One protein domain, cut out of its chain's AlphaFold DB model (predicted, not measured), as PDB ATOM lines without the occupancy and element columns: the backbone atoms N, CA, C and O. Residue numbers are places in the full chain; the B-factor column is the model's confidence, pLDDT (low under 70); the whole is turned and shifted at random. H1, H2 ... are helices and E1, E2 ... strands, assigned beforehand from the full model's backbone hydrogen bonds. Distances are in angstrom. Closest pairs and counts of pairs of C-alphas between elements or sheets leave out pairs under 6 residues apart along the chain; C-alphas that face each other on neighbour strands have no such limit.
ATOM      1  N   CYS A 145     156.612  36.848  42.947       93.94
ATOM      2  CA  CYS A 145     155.207  36.549  42.708       93.94
ATOM      3  C   CYS A 145     154.439  37.645  41.946       93.94
ATOM      4  O   CYS A 145     153.402  37.355  41.355       93.94
ATOM      5  N   ALA A 146     154.913  38.899  41.901       94.19
ATOM      6  CA  ALA A 146     154.321  40.010  41.140       94.19
ATOM      7  C   ALA A 146     154.190  39.707  39.636       94.19
ATOM      8  O   ALA A 146     153.286  40.231  38.972       94.19
ATOM      9  N   TRP A 147     155.066  38.838  39.130       92.56
ATOM     10  CA  TRP A 147     155.195  38.453  37.724       92.56
ATOM     11  C   TRP A 147     154.409  37.189  37.360       92.56
ATOM     12  O   TRP A 147     154.069  36.997  36.193       92.56
ATOM     13  N   ASP A 148     154.091  36.355  38.351       91.19
ATOM     14  CA  ASP A 148     153.379  35.094  38.163       91.19
ATOM     15  C   ASP A 148     151.848  35.302  38.112       91.19
ATOM     16  O   ASP A 148     151.280  36.138  38.829       91.19
ATOM     17  N   ASN A 149     151.180  34.549  37.230       89.25
ATOM     18  CA  ASN A 149     149.725  34.555  37.027       89.25
ATOM     19  C   ASN A 149     149.028  33.223  37.348       89.25
ATOM     20  O   ASN A 149     147.853  33.048  37.019       89.25
ATOM     21  N   SER A 150     149.750  32.303  37.974       91.44
ATOM     22  CA  SER A 150     149.251  31.104  38.644       91.44
ATOM     23  C   SER A 150     149.335  31.238  40.171       91.44
ATOM     24  O   SER A 150     148.504  30.674  40.884       91.44
ATOM     25  N   GLU A 151     150.278  32.037  40.682       90.50
ATOM     26  CA  GLU A 151     150.521  32.211  42.114       90.50
ATOM     27  C   GLU A 151     149.447  33.071  42.810       90.50
ATOM     28  O   GLU A 151     149.545  34.295  42.945       90.50
ATOM     29  N   THR A 152     148.412  32.398  43.315       90.12
ATOM     30  CA  THR A 152     147.365  32.986  44.169       90.12
ATOM     31  C   THR A 152     147.865  33.411  45.550       90.12
ATOM     32  O   THR A 152     147.275  34.303  46.154       90.12
ATOM     33  N   GLY A 153     148.957  32.813  46.036       92.31
ATOM     34  CA  GLY A 153     149.550  33.099  47.347       92.31
ATOM     35  C   GLY A 153     150.262  34.451  47.459       92.31
ATOM     36  O   GLY A 153     150.584  34.865  48.570       92.31
ATOM     37  N   CYS A 154     150.485  35.153  46.341       94.31
ATOM     38  CA  CYS A 154     151.177  36.437  46.326       94.31
ATOM     39  C   CYS A 154     150.466  37.459  47.244       94.31
ATOM     40  O   CYS A 154     149.274  37.728  47.035       94.31
ATOM     41  N   PRO A 155     151.145  38.031  48.259       96.00
ATOM     42  CA  PRO A 155     150.570  39.083  49.091       96.00
ATOM     43  C   PRO A 155     150.367  40.368  48.281       96.00
ATOM     44  O   PRO A 155     150.942  40.550  47.208       96.00
ATOM     45  N   THR A 156     149.553  41.284  48.805       96.75
ATOM     46  CA  THR A 156     149.425  42.627  48.231       96.75
ATOM     47  C   THR A 156     150.721  43.411  48.426       96.75
ATOM     48  O   THR A 156     151.206  43.481  49.555       96.75
ATOM     49  N   PHE A 157     151.245  44.028  47.368       96.56
ATOM     50  CA  PHE A 157     152.488  44.807  47.401       96.56
ATOM     51  C   PHE A 157     152.250  46.251  46.945       96.56
ATOM     52  O   PHE A 157     151.438  46.495  46.048       96.56
ATOM     53  N   ASP A 158     152.935  47.205  47.582       96.50
ATOM     54  CA  ASP A 158     152.955  48.609  47.157       96.50
ATOM     55  C   ASP A 158     153.752  48.729  45.843       96.50
ATOM     56  O   ASP A 158     154.648  47.926  45.567       96.50
ATOM     57  N   ILE A 159     153.390  49.692  44.998       95.62
ATOM     58  CA  ILE A 159     154.088  49.997  43.733       95.62
ATOM     59  C   ILE A 159     154.474  51.479  43.644       95.62
ATOM     60  O   ILE A 159     154.693  52.018  42.559       95.62
ATOM     61  N   GLY A 160     154.542  52.135  44.800       94.31
ATOM     62  CA  GLY A 160     154.844  53.538  44.984       94.31
ATOM     63  C   GLY A 160     153.599  54.397  45.201       94.31
ATOM     64  O   GLY A 160     152.530  54.192  44.622       94.31
ATOM     65  N   MET A 161     153.786  55.472  45.973       91.06
ATOM     66  CA  MET A 161     152.905  56.650  45.980       91.06
ATOM     67  C   MET A 161     151.451  56.369  46.413       91.06
ATOM     68  O   MET A 161     150.539  57.110  46.042       91.06
ATOM     69  N   GLY A 162     151.234  55.324  47.219       95.31
ATOM     70  CA  GLY A 162     149.908  54.928  47.703       95.31
ATOM     71  C   GLY A 162     149.091  54.126  46.686       95.31
ATOM     72  O   GLY A 162     147.870  54.025  46.837       95.31
ATOM     73  N   PHE A 163     149.737  53.565  45.661       97.56
ATOM     74  CA  PHE A 163     149.166  52.531  44.803       97.56
ATOM     75  C   PHE A 163     149.657  51.156  45.255       97.56
ATOM     76  O   PHE A 163     150.840  50.975  45.518       97.56
ATOM     77  N   LEU A 164     148.761  50.171  45.283       97.50
ATOM     78  CA  LEU A 164     149.130  48.777  45.528       97.50
ATOM     79  C   LEU A 164     148.512  47.846  44.492       97.50
ATOM     80  O   LEU A 164     147.508  48.168  43.846       97.50
ATOM     81  N   VAL A 165     149.102  46.665  44.375       97.44
ATOM     82  CA  VAL A 165     148.604  45.569  43.551       97.44
ATOM     83  C   VAL A 165     147.965  44.525  44.462       97.44
ATOM     84  O   VAL A 165     148.555  44.084  45.449       97.44
ATOM     85  N   GLY A 166     146.725  44.162  44.143       97.00
ATOM     86  CA  GLY A 166     145.955  43.140  44.839       97.00
ATOM     87  C   GLY A 166     146.506  41.727  44.627       97.00
ATOM     88  O   GLY A 166     147.398  41.490  43.812       97.00
ATOM     89  N   GLN A 167     145.928  40.756  45.331       96.06
ATOM     90  CA  GLN A 167     146.226  39.346  45.068       96.06
ATOM     91  C   GLN A 167     145.701  38.919  43.687       96.06
ATOM     92  O   GLN A 167     144.860  39.587  43.073       96.06
ATOM     93  N   LEU A 168     146.194  37.785  43.188       95.44
ATOM     94  CA  LEU A 168     145.761  37.228  41.909       95.44
ATOM     95  C   LEU A 168     144.259  36.902  41.938       95.44
ATOM     96  O   LEU A 168     143.798  36.172  42.813       95.44
ATOM     97  N   ASN A 169     143.503  37.417  40.966       93.00
ATOM     98  CA  ASN A 169     142.041  37.295  40.898       93.00
ATOM     99  C   ASN A 169     141.269  37.920  42.085       93.00
ATOM    100  O   ASN A 169     140.101  37.590  42.298       93.00
ATOM    101  N   ALA A 170     141.878  38.837  42.846       94.56
ATOM    102  CA  ALA A 170     141.182  39.569  43.903       94.56
ATOM    103  C   ALA A 170     140.110  40.512  43.322       94.56
ATOM    104  O   ALA A 170     140.417  41.477  42.626       94.56
ATOM    105  N   ALA A 171     138.841  40.261  43.656       93.12
ATOM    106  CA  ALA A 171     137.708  41.072  43.200       93.12
ATOM    107  C   ALA A 171     137.586  42.444  43.903       93.12
ATOM    108  O   ALA A 171     136.790  43.283  43.482       93.12
ATOM    109  N   ALA A 172     138.346  42.672  44.978       95.50
ATOM    110  CA  ALA A 172     138.296  43.877  45.798       95.50
ATOM    111  C   ALA A 172     139.689  44.254  46.330       95.50
ATOM    112  O   ALA A 172     140.603  43.431  46.375       95.50
ATOM    113  N   CYS A 173     139.823  45.509  46.754       97.44
ATOM    114  CA  CYS A 173     141.023  46.040  47.394       97.44
ATOM    115  C   CYS A 173     141.045  45.748  48.905       97.44
ATOM    116  O   CYS A 173     139.980  45.572  49.502       97.44
ATOM    117  N   PRO A 174     142.231  45.717  49.543       96.88
ATOM    118  CA  PRO A 174     142.342  45.613  50.994       96.88
ATOM    119  C   PRO A 174     141.780  46.861  51.697       96.88
ATOM    120  O   PRO A 174     141.618  47.926  51.100       96.88
ATOM    121  N   ILE A 175     141.497  46.727  52.995       96.00
ATOM    122  CA  ILE A 175     140.916  47.795  53.825       96.00
ATOM    123  C   ILE A 175     141.803  49.052  53.781       96.00
ATOM    124  O   ILE A 175     143.021  48.971  53.910       96.00
ATOM    125  N   GLY A 176     141.179  50.220  53.598       96.44
ATOM    126  CA  GLY A 176     141.873  51.504  53.431       96.44
ATOM    127  C   GLY A 176     142.273  51.836  51.987       96.44
ATOM    128  O   GLY A 176     142.795  52.923  51.742       96.44
ATOM    129  N   PHE A 177     142.001  50.946  51.027       97.81
ATOM    130  CA  PHE A 177     142.271  51.145  49.604       97.81
ATOM    131  C   PHE A 177     141.004  50.943  48.761       97.81
ATOM    132  O   PHE A 177     140.124  50.151  49.095       97.81
ATOM    133  N   VAL A 178     140.919  51.656  47.638       97.44
ATOM    134  CA  VAL A 178     139.807  51.596  46.676       97.44
ATOM    135  C   VAL A 178     140.311  51.205  45.283       97.44
ATOM    136  O   VAL A 178     141.436  51.564  44.914       97.44
ATOM    137  N   PRO A 179     139.505  50.482  44.482       97.50
ATOM    138  CA  PRO A 179     139.914  50.059  43.150       97.50
ATOM    139  C   PRO A 179     140.091  51.262  42.226       97.50
ATOM    140  O   PRO A 179     139.309  52.219  42.238       97.50
ATOM    141  N   VAL A 180     141.127  51.219  41.393       97.38
ATOM    142  CA  VAL A 180     141.424  52.306  40.462       97.38
ATOM    143  C   VAL A 180     140.476  52.224  39.261       97.38
ATOM    144  O   VAL A 180     140.717  51.493  38.310       97.38
ATOM    145  N   THR A 181     139.380  52.986  39.304       96.56
ATOM    146  CA  THR A 181     138.323  52.999  38.268       96.56
ATOM    147  C   THR A 181     138.461  54.104  37.217       96.56
ATOM    148  O   THR A 181     137.665  54.177  36.285       96.56
ATOM    149  N   LYS A 182     139.457  54.997  37.338       95.25
ATOM    150  CA  LYS A 182     139.693  56.067  36.354       95.25
ATOM    151  C   LYS A 182     141.011  55.872  35.618       95.25
ATOM    152  O   LYS A 182     142.067  55.778  36.236       95.25
ATOM    153  N   ASP A 183     140.920  55.937  34.295       95.19
ATOM    154  CA  ASP A 183     142.009  55.929  33.311       95.19
ATOM    155  C   ASP A 183     143.252  56.726  33.774       95.19
ATOM    156  O   ASP A 183     144.333  56.155  33.910       95.19
ATOM    157  N   ARG A 184     143.074  57.992  34.199       93.94
ATOM    158  CA  ARG A 184     144.164  58.859  34.707       93.94
ATOM    159  C   ARG A 184     144.970  58.266  35.871       93.94
ATOM    160  O   ARG A 184     146.158  58.535  35.992       93.94
ATOM    161  N   TYR A 185     144.311  57.524  36.761       96.12
ATOM    162  CA  TYR A 185     144.932  56.925  37.942       96.12
ATOM    163  C   TYR A 185     145.591  55.586  37.587       96.12
ATOM    164  O   TYR A 185     146.623  55.253  38.153       96.12
ATOM    165  N   CYS A 186     145.040  54.850  36.617       97.19
ATOM    166  CA  CYS A 186     145.642  53.620  36.101       97.19
ATOM    167  C   CYS A 186     146.938  53.930  35.323       97.19
ATOM    168  O   CYS A 186     147.955  53.268  35.515       97.19
ATOM    169  N   HIS A 187     146.945  55.025  34.554       95.44
ATOM    170  CA  HIS A 187     148.157  55.604  33.965       95.44
ATOM    171  C   HIS A 187     149.157  56.146  35.003       95.44
ATOM    172  O   HIS A 187     150.360  56.073  34.766       95.44
ATOM    173  N   ALA A 188     148.693  56.688  36.136       95.06
ATOM    174  CA  ALA A 188     149.584  57.128  37.212       95.06
ATOM    175  C   ALA A 188     150.285  55.936  37.884       95.06
ATOM    176  O   ALA A 188     151.501  55.968  38.029       95.06
ATOM    177  N   ALA A 189     149.544  54.869  38.205       96.31
ATOM    178  CA  ALA A 189     150.092  53.626  38.754       96.31
ATOM    179  C   ALA A 189     151.126  52.975  37.815       96.31
ATOM    180  O   ALA A 189     152.224  52.636  38.245       96.31
ATOM    181  N   LEU A 190     150.807  52.883  36.516       95.69
ATOM    182  CA  LEU A 190     151.732  52.425  35.471       95.69
ATOM    183  C   LEU A 190     153.068  53.190  35.510       95.69
ATOM    184  O   LEU A 190     154.132  52.584  35.431       95.69
ATOM    185  N   ALA A 191     153.016  54.514  35.670       93.94
ATOM    186  CA  ALA A 191     154.192  55.380  35.641       93.94
ATOM    187  C   ALA A 191     155.076  55.324  36.906       93.94
ATOM    188  O   ALA A 191     156.125  55.965  36.915       93.94
ATOM    189  N   PHE A 192     154.687  54.572  37.944       92.56
ATOM    190  CA  PHE A 192     155.553  54.258  39.089       92.56
ATOM    191  C   PHE A 192     156.188  52.862  39.004       92.56
ATOM    192  O   PHE A 192     157.129  52.576  39.743       92.56
ATOM    193  N   THR A 193     155.764  52.018  38.055       90.62
ATOM    194  CA  THR A 193     156.479  50.768  37.764       90.62
ATOM    195  C   THR A 193     157.767  51.052  36.994       90.62
ATOM    196  O   THR A 193     157.753  51.724  35.966       90.62
ATOM    197  N   GLN A 194     158.892  50.530  37.483       76.81
ATOM    198  CA  GLN A 194     160.238  50.751  36.927       76.81
ATOM    199  C   GLN A 194     160.537  49.885  35.679       76.81
ATOM    200  O   GLN A 194     161.687  49.578  35.381       76.81
ATOM    201  N   GLU A 195     159.500  49.427  34.982       76.50
ATOM    202  CA  GLU A 195     159.514  48.227  34.139       76.50
ATOM    203  C   GLU A 195     158.840  48.473  32.781       76.50
ATOM    204  O   GLU A 195     158.056  49.411  32.634       76.50
ATOM    205  N   ASP A 196     159.099  47.604  31.795       88.44
ATOM    206  CA  ASP A 196     158.593  47.704  30.409       88.44
ATOM    207  C   ASP A 196     157.086  47.367  30.278       88.44
ATOM    208  O   ASP A 196     156.643  46.635  29.384       88.44
ATOM    209  N   PHE A 197     156.262  47.888  31.188       93.56
ATOM    210  CA  PHE A 197     154.812  47.798  31.115       93.56
ATOM    211  C   PHE A 197     154.259  48.691  30.000       93.56
ATOM    212  O   PHE A 197     154.482  49.902  29.965       93.56
ATOM    213  N   LEU A 198     153.445  48.106  29.122       95.06
ATOM    214  CA  LEU A 198     152.673  48.858  28.138       95.06
ATOM    215  C   LEU A 198     151.263  49.180  28.641       95.06
ATOM    216  O   LEU A 198     150.672  48.478  29.464       95.06
ATOM    217  N   TRP A 199     150.691  50.241  28.079       96.06
ATOM    218  CA  TRP A 199     149.270  50.535  28.207       96.06
ATOM    219  C   TRP A 199     148.476  49.771  27.147       96.06
ATOM    220  O   TRP A 199     148.629  50.035  25.954       96.06
ATOM    221  N   ALA A 200     147.606  48.856  27.573       94.56
ATOM    222  CA  ALA A 200     146.785  48.048  26.669       94.56
ATOM    223  C   ALA A 200     145.405  48.663  26.356       94.56
ATOM    224  O   ALA A 200     144.626  48.076  25.607       94.56
ATOM    225  N   GLY A 201     145.101  49.843  26.909       92.75
ATOM    226  CA  GLY A 201     143.849  50.569  26.686       92.75
ATOM    227  C   GLY A 201     142.880  50.552  27.871       92.75
ATOM    228  O   GLY A 201     143.169  50.022  28.948       92.75
ATOM    229  N   SER A 202     141.715  51.165  27.653       92.38
ATOM    230  CA  SER A 202     140.655  51.303  28.649       92.38
ATOM    231  C   SER A 202     139.268  50.964  28.098       92.38
ATOM    232  O   SER A 202     138.779  51.607  27.163       92.38
ATOM    233  N   ASP A 203     138.593  50.005  28.741       90.31
ATOM    234  CA  ASP A 203     137.138  49.888  28.668       90.31
ATOM    235  C   ASP A 203     136.523  51.163  29.258       90.31
ATOM    236  O   ASP A 203     136.866  51.598  30.357       90.31
ATOM    237  N   LYS A 204     135.583  51.764  28.530       86.75
ATOM    238  CA  LYS A 204     134.942  53.040  28.896       86.75
ATOM    239  C   LYS A 204     133.667  52.865  29.726       86.75
ATOM    240  O   LYS A 204     132.778  53.713  29.699       86.75
ATOM    241  N   THR A 205     133.556  51.745  30.429       91.06
ATOM    242  CA  THR A 205     132.409  51.393  31.270       91.06
ATOM    243  C   THR A 205     132.612  51.922  32.692       91.06
ATOM    244  O   THR A 205     133.725  51.950  33.205       91.06
ATOM    245  N   ALA A 206     131.530  52.312  33.376       87.00
ATOM    246  CA  ALA A 206     131.612  52.800  34.760       87.00
ATOM    247  C   ALA A 206     132.076  51.725  35.770       87.00
ATOM    248  O   ALA A 206     132.489  52.058  36.877       87.00
ATOM    249  N   ALA A 207     132.025  50.446  35.378       91.88
ATOM    250  CA  ALA A 207     132.523  49.302  36.140       91.88
ATOM    251  C   ALA A 207     133.970  48.903  35.778       91.88
ATOM    252  O   ALA A 207     134.463  47.893  36.279       91.88
ATOM    253  N   ALA A 208     134.654  49.642  34.895       96.31
ATOM    254  CA  ALA A 208     136.031  49.333  34.532       96.31
ATOM    255  C   ALA A 208     136.985  49.590  35.707       96.31
ATOM    256  O   ALA A 208     137.020  50.678  36.282       96.31
ATOM    257  N   THR A 209     137.791  48.587  36.040       97.06
ATOM    258  CA  THR A 209     138.838  48.650  37.068       97.06
ATOM    259  C   THR A 209     140.213  48.485  36.431       97.06
ATOM    260  O   THR A 209     140.349  47.941  35.338       97.06
ATOM    261  N   CYS A 210     141.246  49.018  37.072       97.81
ATOM    262  CA  CYS A 210     142.623  48.903  36.614       97.81
ATOM    263  C   CYS A 210     143.186  47.523  36.969       97.81
ATOM    264  O   CYS A 210     143.085  47.100  38.121       97.81
ATOM    265  N   HIS A 211     143.801  46.847  36.000       97.19
ATOM    266  CA  HIS A 211     144.386  45.514  36.162       97.19
ATOM    267  C   HIS A 211     145.859  45.508  35.758       97.19
ATOM    268  O   HIS A 211     146.215  45.966  34.669       97.19
ATOM    269  N   TRP A 212     146.679  44.923  36.624       96.56
ATOM    270  CA  TRP A 212     148.080  44.571  36.416       96.56
ATOM    271  C   TRP A 212     148.165  43.167  35.815       96.56
ATOM    272  O   TRP A 212     147.618  42.214  36.380       96.56
ATOM    273  N   CYS A 213     148.882  43.013  34.702       95.50
ATOM    274  CA  CYS A 213     149.227  41.707  34.146       95.50
ATOM    275  C   CYS A 213     150.750  41.555  34.027       95.50
ATOM    276  O   CYS A 213     151.349  41.978  33.035       95.50
ATOM    277  N   GLY A 214     151.363  40.944  35.046       91.19
ATOM    278  CA  GLY A 214     152.810  40.710  35.121       91.19
ATOM    279  C   GLY A 214     153.316  39.569  34.228       91.19
ATOM    280  O   GLY A 214     154.469  39.607  33.809       91.19
ATOM    281  N   SER A 215     152.453  38.603  33.890       90.75
ATOM    282  CA  SER A 215     152.780  37.469  33.008       90.75
ATOM    283  C   SER A 215     152.519  37.739  31.523       90.75
ATOM    284  O   SER A 215     152.985  36.986  30.662       90.75
ATOM    285  N   CYS A 216     151.747  38.788  31.213       92.06
ATOM    286  CA  CYS A 216     151.458  39.178  29.841       92.06
ATOM    287  C   CYS A 216     152.766  39.477  29.094       92.06
ATOM    288  O   CYS A 216     153.755  39.924  29.676       92.06
ATOM    289  N   ARG A 217     152.771  39.231  27.782       92.38
ATOM    290  CA  ARG A 217     153.903  39.542  26.902       92.38
ATOM    291  C   ARG A 217     153.402  40.423  25.755       92.38
ATOM    292  O   ARG A 217     152.773  39.885  24.845       92.38
ATOM    293  N   PRO A 218     153.647  41.747  25.787       92.69
ATOM    294  CA  PRO A 218     154.366  42.506  26.823       92.69
ATOM    295  C   PRO A 218     153.614  42.583  28.166       92.69
ATOM    296  O   PRO A 218     152.395  42.392  28.210       92.69
ATOM    297  N   LYS A 219     154.344  42.887  29.252       94.62
ATOM    298  CA  LYS A 219     153.753  43.226  30.560       94.62
ATOM    299  C   LYS A 219     152.805  44.409  30.352       94.62
ATOM    300  O   LYS A 219     153.128  45.304  29.571       94.62
ATOM    301  N   GLN A 220     151.631  44.432  30.988       95.50
ATOM    302  CA  GLN A 220     150.657  45.493  30.687       95.50
ATOM    303  C   GLN A 220     149.729  45.902  31.833       95.50
ATOM    304  O   GLN A 220     149.297  45.073  32.638       95.50
ATOM    305  N   PHE A 221     149.386  47.193  31.835       96.69
ATOM    306  CA  PHE A 221     148.257  47.771  32.565       96.69
ATOM    307  C   PHE A 221     147.072  47.956  31.610       96.69
ATOM    308  O   PHE A 221     147.253  48.340  30.449       96.69
ATOM    309  N   ARG A 222     145.852  47.734  32.107       95.88
ATOM    310  CA  ARG A 222     144.610  48.049  31.382       95.88
ATOM    311  C   ARG A 222     143.504  48.492  32.329       95.88
ATOM    312  O   ARG A 222     143.401  47.948  33.426       95.88
ATOM    313  N   LEU A 223     142.625  49.389  31.887       96.75
ATOM    314  CA  LEU A 223     141.321  49.567  32.536       96.75
ATOM    315  C   LEU A 223     140.336  48.587  31.882       96.75
ATOM    316  O   LEU A 223     140.183  48.617  30.664       96.75
ATOM    317  N   SER A 224     139.683  47.704  32.638       95.81
ATOM    318  CA  SER A 224     138.699  46.774  32.073       95.81
ATOM    319  C   SER A 224     137.578  46.415  33.043       95.81
ATOM    320  O   SER A 224     137.815  46.227  34.235       95.81
ATOM    321  N   SER A 225     136.354  46.294  32.523       93.81
ATOM    322  CA  SER A 225     135.201  45.760  33.273       93.81
ATOM    323  C   SER A 225     135.207  44.234  33.372       93.81
ATOM    324  O   SER A 225     134.547  43.678  34.244       93.81
ATOM    325  N   ALA A 226     135.971  43.551  32.518       90.75
ATOM    326  CA  ALA A 226     136.264  42.135  32.671       90.75
ATOM    327  C   ALA A 226     137.641  41.988  33.331       90.75
ATOM    328  O   ALA A 226     138.664  42.185  32.667       90.75
ATOM    329  N   HIS A 227     137.670  41.624  34.617       82.69
ATOM    330  CA  HIS A 227     138.891  41.150  35.273       82.69
ATOM    331  C   HIS A 227     139.312  39.838  34.582       82.69
ATOM    332  O   HIS A 227     138.617  38.831  34.739       82.69
ATOM    333  N   PRO A 228     140.394  39.807  33.782       82.31
ATOM    334  CA  PRO A 228     140.805  38.581  33.113       82.31
ATOM    335  C   PRO A 228     141.335  37.569  34.145       82.31
ATOM    336  O   PRO A 228     141.911  37.972  35.157       82.31
ATOM    337  N   PRO A 229     141.185  36.254  33.918       88.06
ATOM    338  CA  PRO A 229     141.838  35.266  34.765       88.06
ATOM    339  C   PRO A 229     143.359  35.460  34.699       88.06
ATOM    340  O   PRO A 229     143.933  35.551  33.611       88.06
ATOM    341  N   GLY A 230     144.008  35.542  35.859       89.62
ATOM    342  CA  GLY A 230     145.457  35.721  35.957       89.62
ATOM    343  C   GLY A 230     145.951  37.177  35.998       89.62
ATOM    344  O   GLY A 230     147.156  37.395  35.895       89.62
ATOM    345  N   SER A 231     145.077  38.177  36.160       94.75
ATOM    346  CA  SER A 231     145.505  39.535  36.545       94.75
ATOM    347  C   SER A 231     145.370  39.800  38.043       94.75
ATOM    348  O   SER A 231     144.820  38.999  38.805       94.75
ATOM    349  N   LYS A 232     145.876  40.964  38.450       96.50
ATOM    350  CA  LYS A 232     145.766  41.518  39.799       96.50
ATOM    351  C   LYS A 232     145.102  42.888  39.715       96.50
ATOM    352  O   LYS A 232     145.473  43.690  38.858       96.50
ATOM    353  N   ILE A 233     144.124  43.162  40.574       97.12
ATOM    354  CA  ILE A 233     143.477  44.478  40.626       97.12
ATOM    355  C   ILE A 233     144.464  45.534  41.142       97.12
ATOM    356  O   ILE A 233     145.218  45.275  42.077       97.12
ATOM    357  N   VAL A 234     144.477  46.723  40.543       97.88
ATOM    358  CA  VAL A 234     145.287  47.855  41.015       97.88
ATOM    359  C   VAL A 234     144.412  48.769  41.862       97.88
ATOM    360  O   VAL A 234     143.331  49.211  41.452       97.88
ATOM    361  N   CYS A 235     144.905  49.061  43.055       98.25
ATOM    362  CA  CYS A 235     144.231  49.831  44.082       98.25
ATOM    363  C   CYS A 235     145.005  51.118  44.366       98.25
ATOM    364  O   CYS A 235     146.218  51.181  44.179       98.25
ATOM    365  N   ARG A 236     144.306  52.139  44.858       97.38
ATOM    366  CA  ARG A 236     144.912  53.347  45.430       97.38
ATOM    367  C   ARG A 236     144.413  53.546  46.851       97.38
ATOM    368  O   ARG A 236     143.325  53.073  47.180       97.38
ATOM    369  N   GLN A 237     145.164  54.271  47.665       97.25
ATOM    370  CA  GLN A 237     144.717  54.658  48.996       97.25
ATOM    371  C   GLN A 237     143.359  55.383  48.909       97.25
ATOM    372  O   GLN A 237     143.121  56.202  48.008       97.25
ATOM    373  N   ALA A 238     142.447  55.035  49.815       95.62
ATOM    374  CA  ALA A 238     141.158  55.698  49.937       95.62
ATOM    375  C   ALA A 238     141.373  57.137  50.424       95.62
ATOM    376  O   ALA A 238     142.084  57.371  51.405       95.62
ATOM    377  N   LEU A 239     140.747  58.108  49.758       92.06
ATOM    378  CA  LEU A 239     140.694  59.468  50.292       92.06
ATOM    379  C   LEU A 239     139.824  59.465  51.564       92.06
ATOM    380  O   LEU A 239     138.871  58.688  51.630       92.06
ATOM    381  N   PRO A 240     140.054  60.348  52.554       89.12
ATOM    382  CA  PRO A 240     139.261  60.363  53.791       89.12
ATOM    383  C   PRO A 240     137.741  60.494  53.576       89.12
ATOM    384  O   PRO A 240     136.955  59.987  54.370       89.12
ATOM    385  N   SER A 241     137.321  61.127  52.476       86.19
ATOM    386  CA  SER A 241     135.919  61.221  52.040       86.19
ATOM    387  C   SER A 241     135.326  59.908  51.514       86.19
ATOM    388  O   SER A 241     134.109  59.765  51.476       86.19
ATOM    389  N   GLU A 242     136.166  58.975  51.070       86.19
ATOM    390  CA  GLU A 242     135.777  57.660  50.546       86.19
ATOM    391  C   GLU A 242     135.731  56.622  51.679       86.19
ATOM    392  O   GLU A 242     134.827  55.795  51.710       86.19
TER     393      GLU A 242
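AT A GLANCE: This is residues 145 to 242 of the 517 residues of the protein "Hypothetical protein" of Alexandrium monilatum (UniProt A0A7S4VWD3). With little regular structure, this is a strongly twisted, branched sheet of six strands, with one short helix, H1, packed on it and loops around. The printed part has 98 residues, 38 of them in named elements, E1 E2 H1 E3 E4 E5 E6 along the chain; the class is mixed. It is compact, with radius of gyration of the C-alphas 12.0 A, spanning 37 by 28 by 25 A.

IN THESE COORDINATES: Find C-alpha 163 at (149.166, 52.531, 44.803); E1 runs to 168, 15.9 A. Then come E2, 177 to 179, H1, 183 to 190, E3, 198 to 202, E4, 209 to 213, and E5, 220 to 224. E6, 232 to 237, 16.1 A, ends at (144.717, 54.658, 48.996).

HOW THE PARTS SIT: Look within hydrogen-bond range. Antiparallel to E6 are E1 on one side, N 166 and O 233 2.8 A, and on the other side E2, N 178 and O 236 2.8 A, and E4, N 234 and O 210 2.8 A. E4 and E5 form an antiparallel hairpin, N 211 and O 222 2.8 A. E3 is parallel to E5, N 200 and O 221 2.9 A. H1, every O i to N i+4 pair within range, is on the sheet; its closest C-alphas with E5, Asp 183 and Leu 223, are 6.4 A apart.

THE WHOLE: The farthest C-alphas, Arg 217 and Ser 241, are 37.8 A apart. The printed part has no cut and no long link; no printed residue is under 70 in pLDDT.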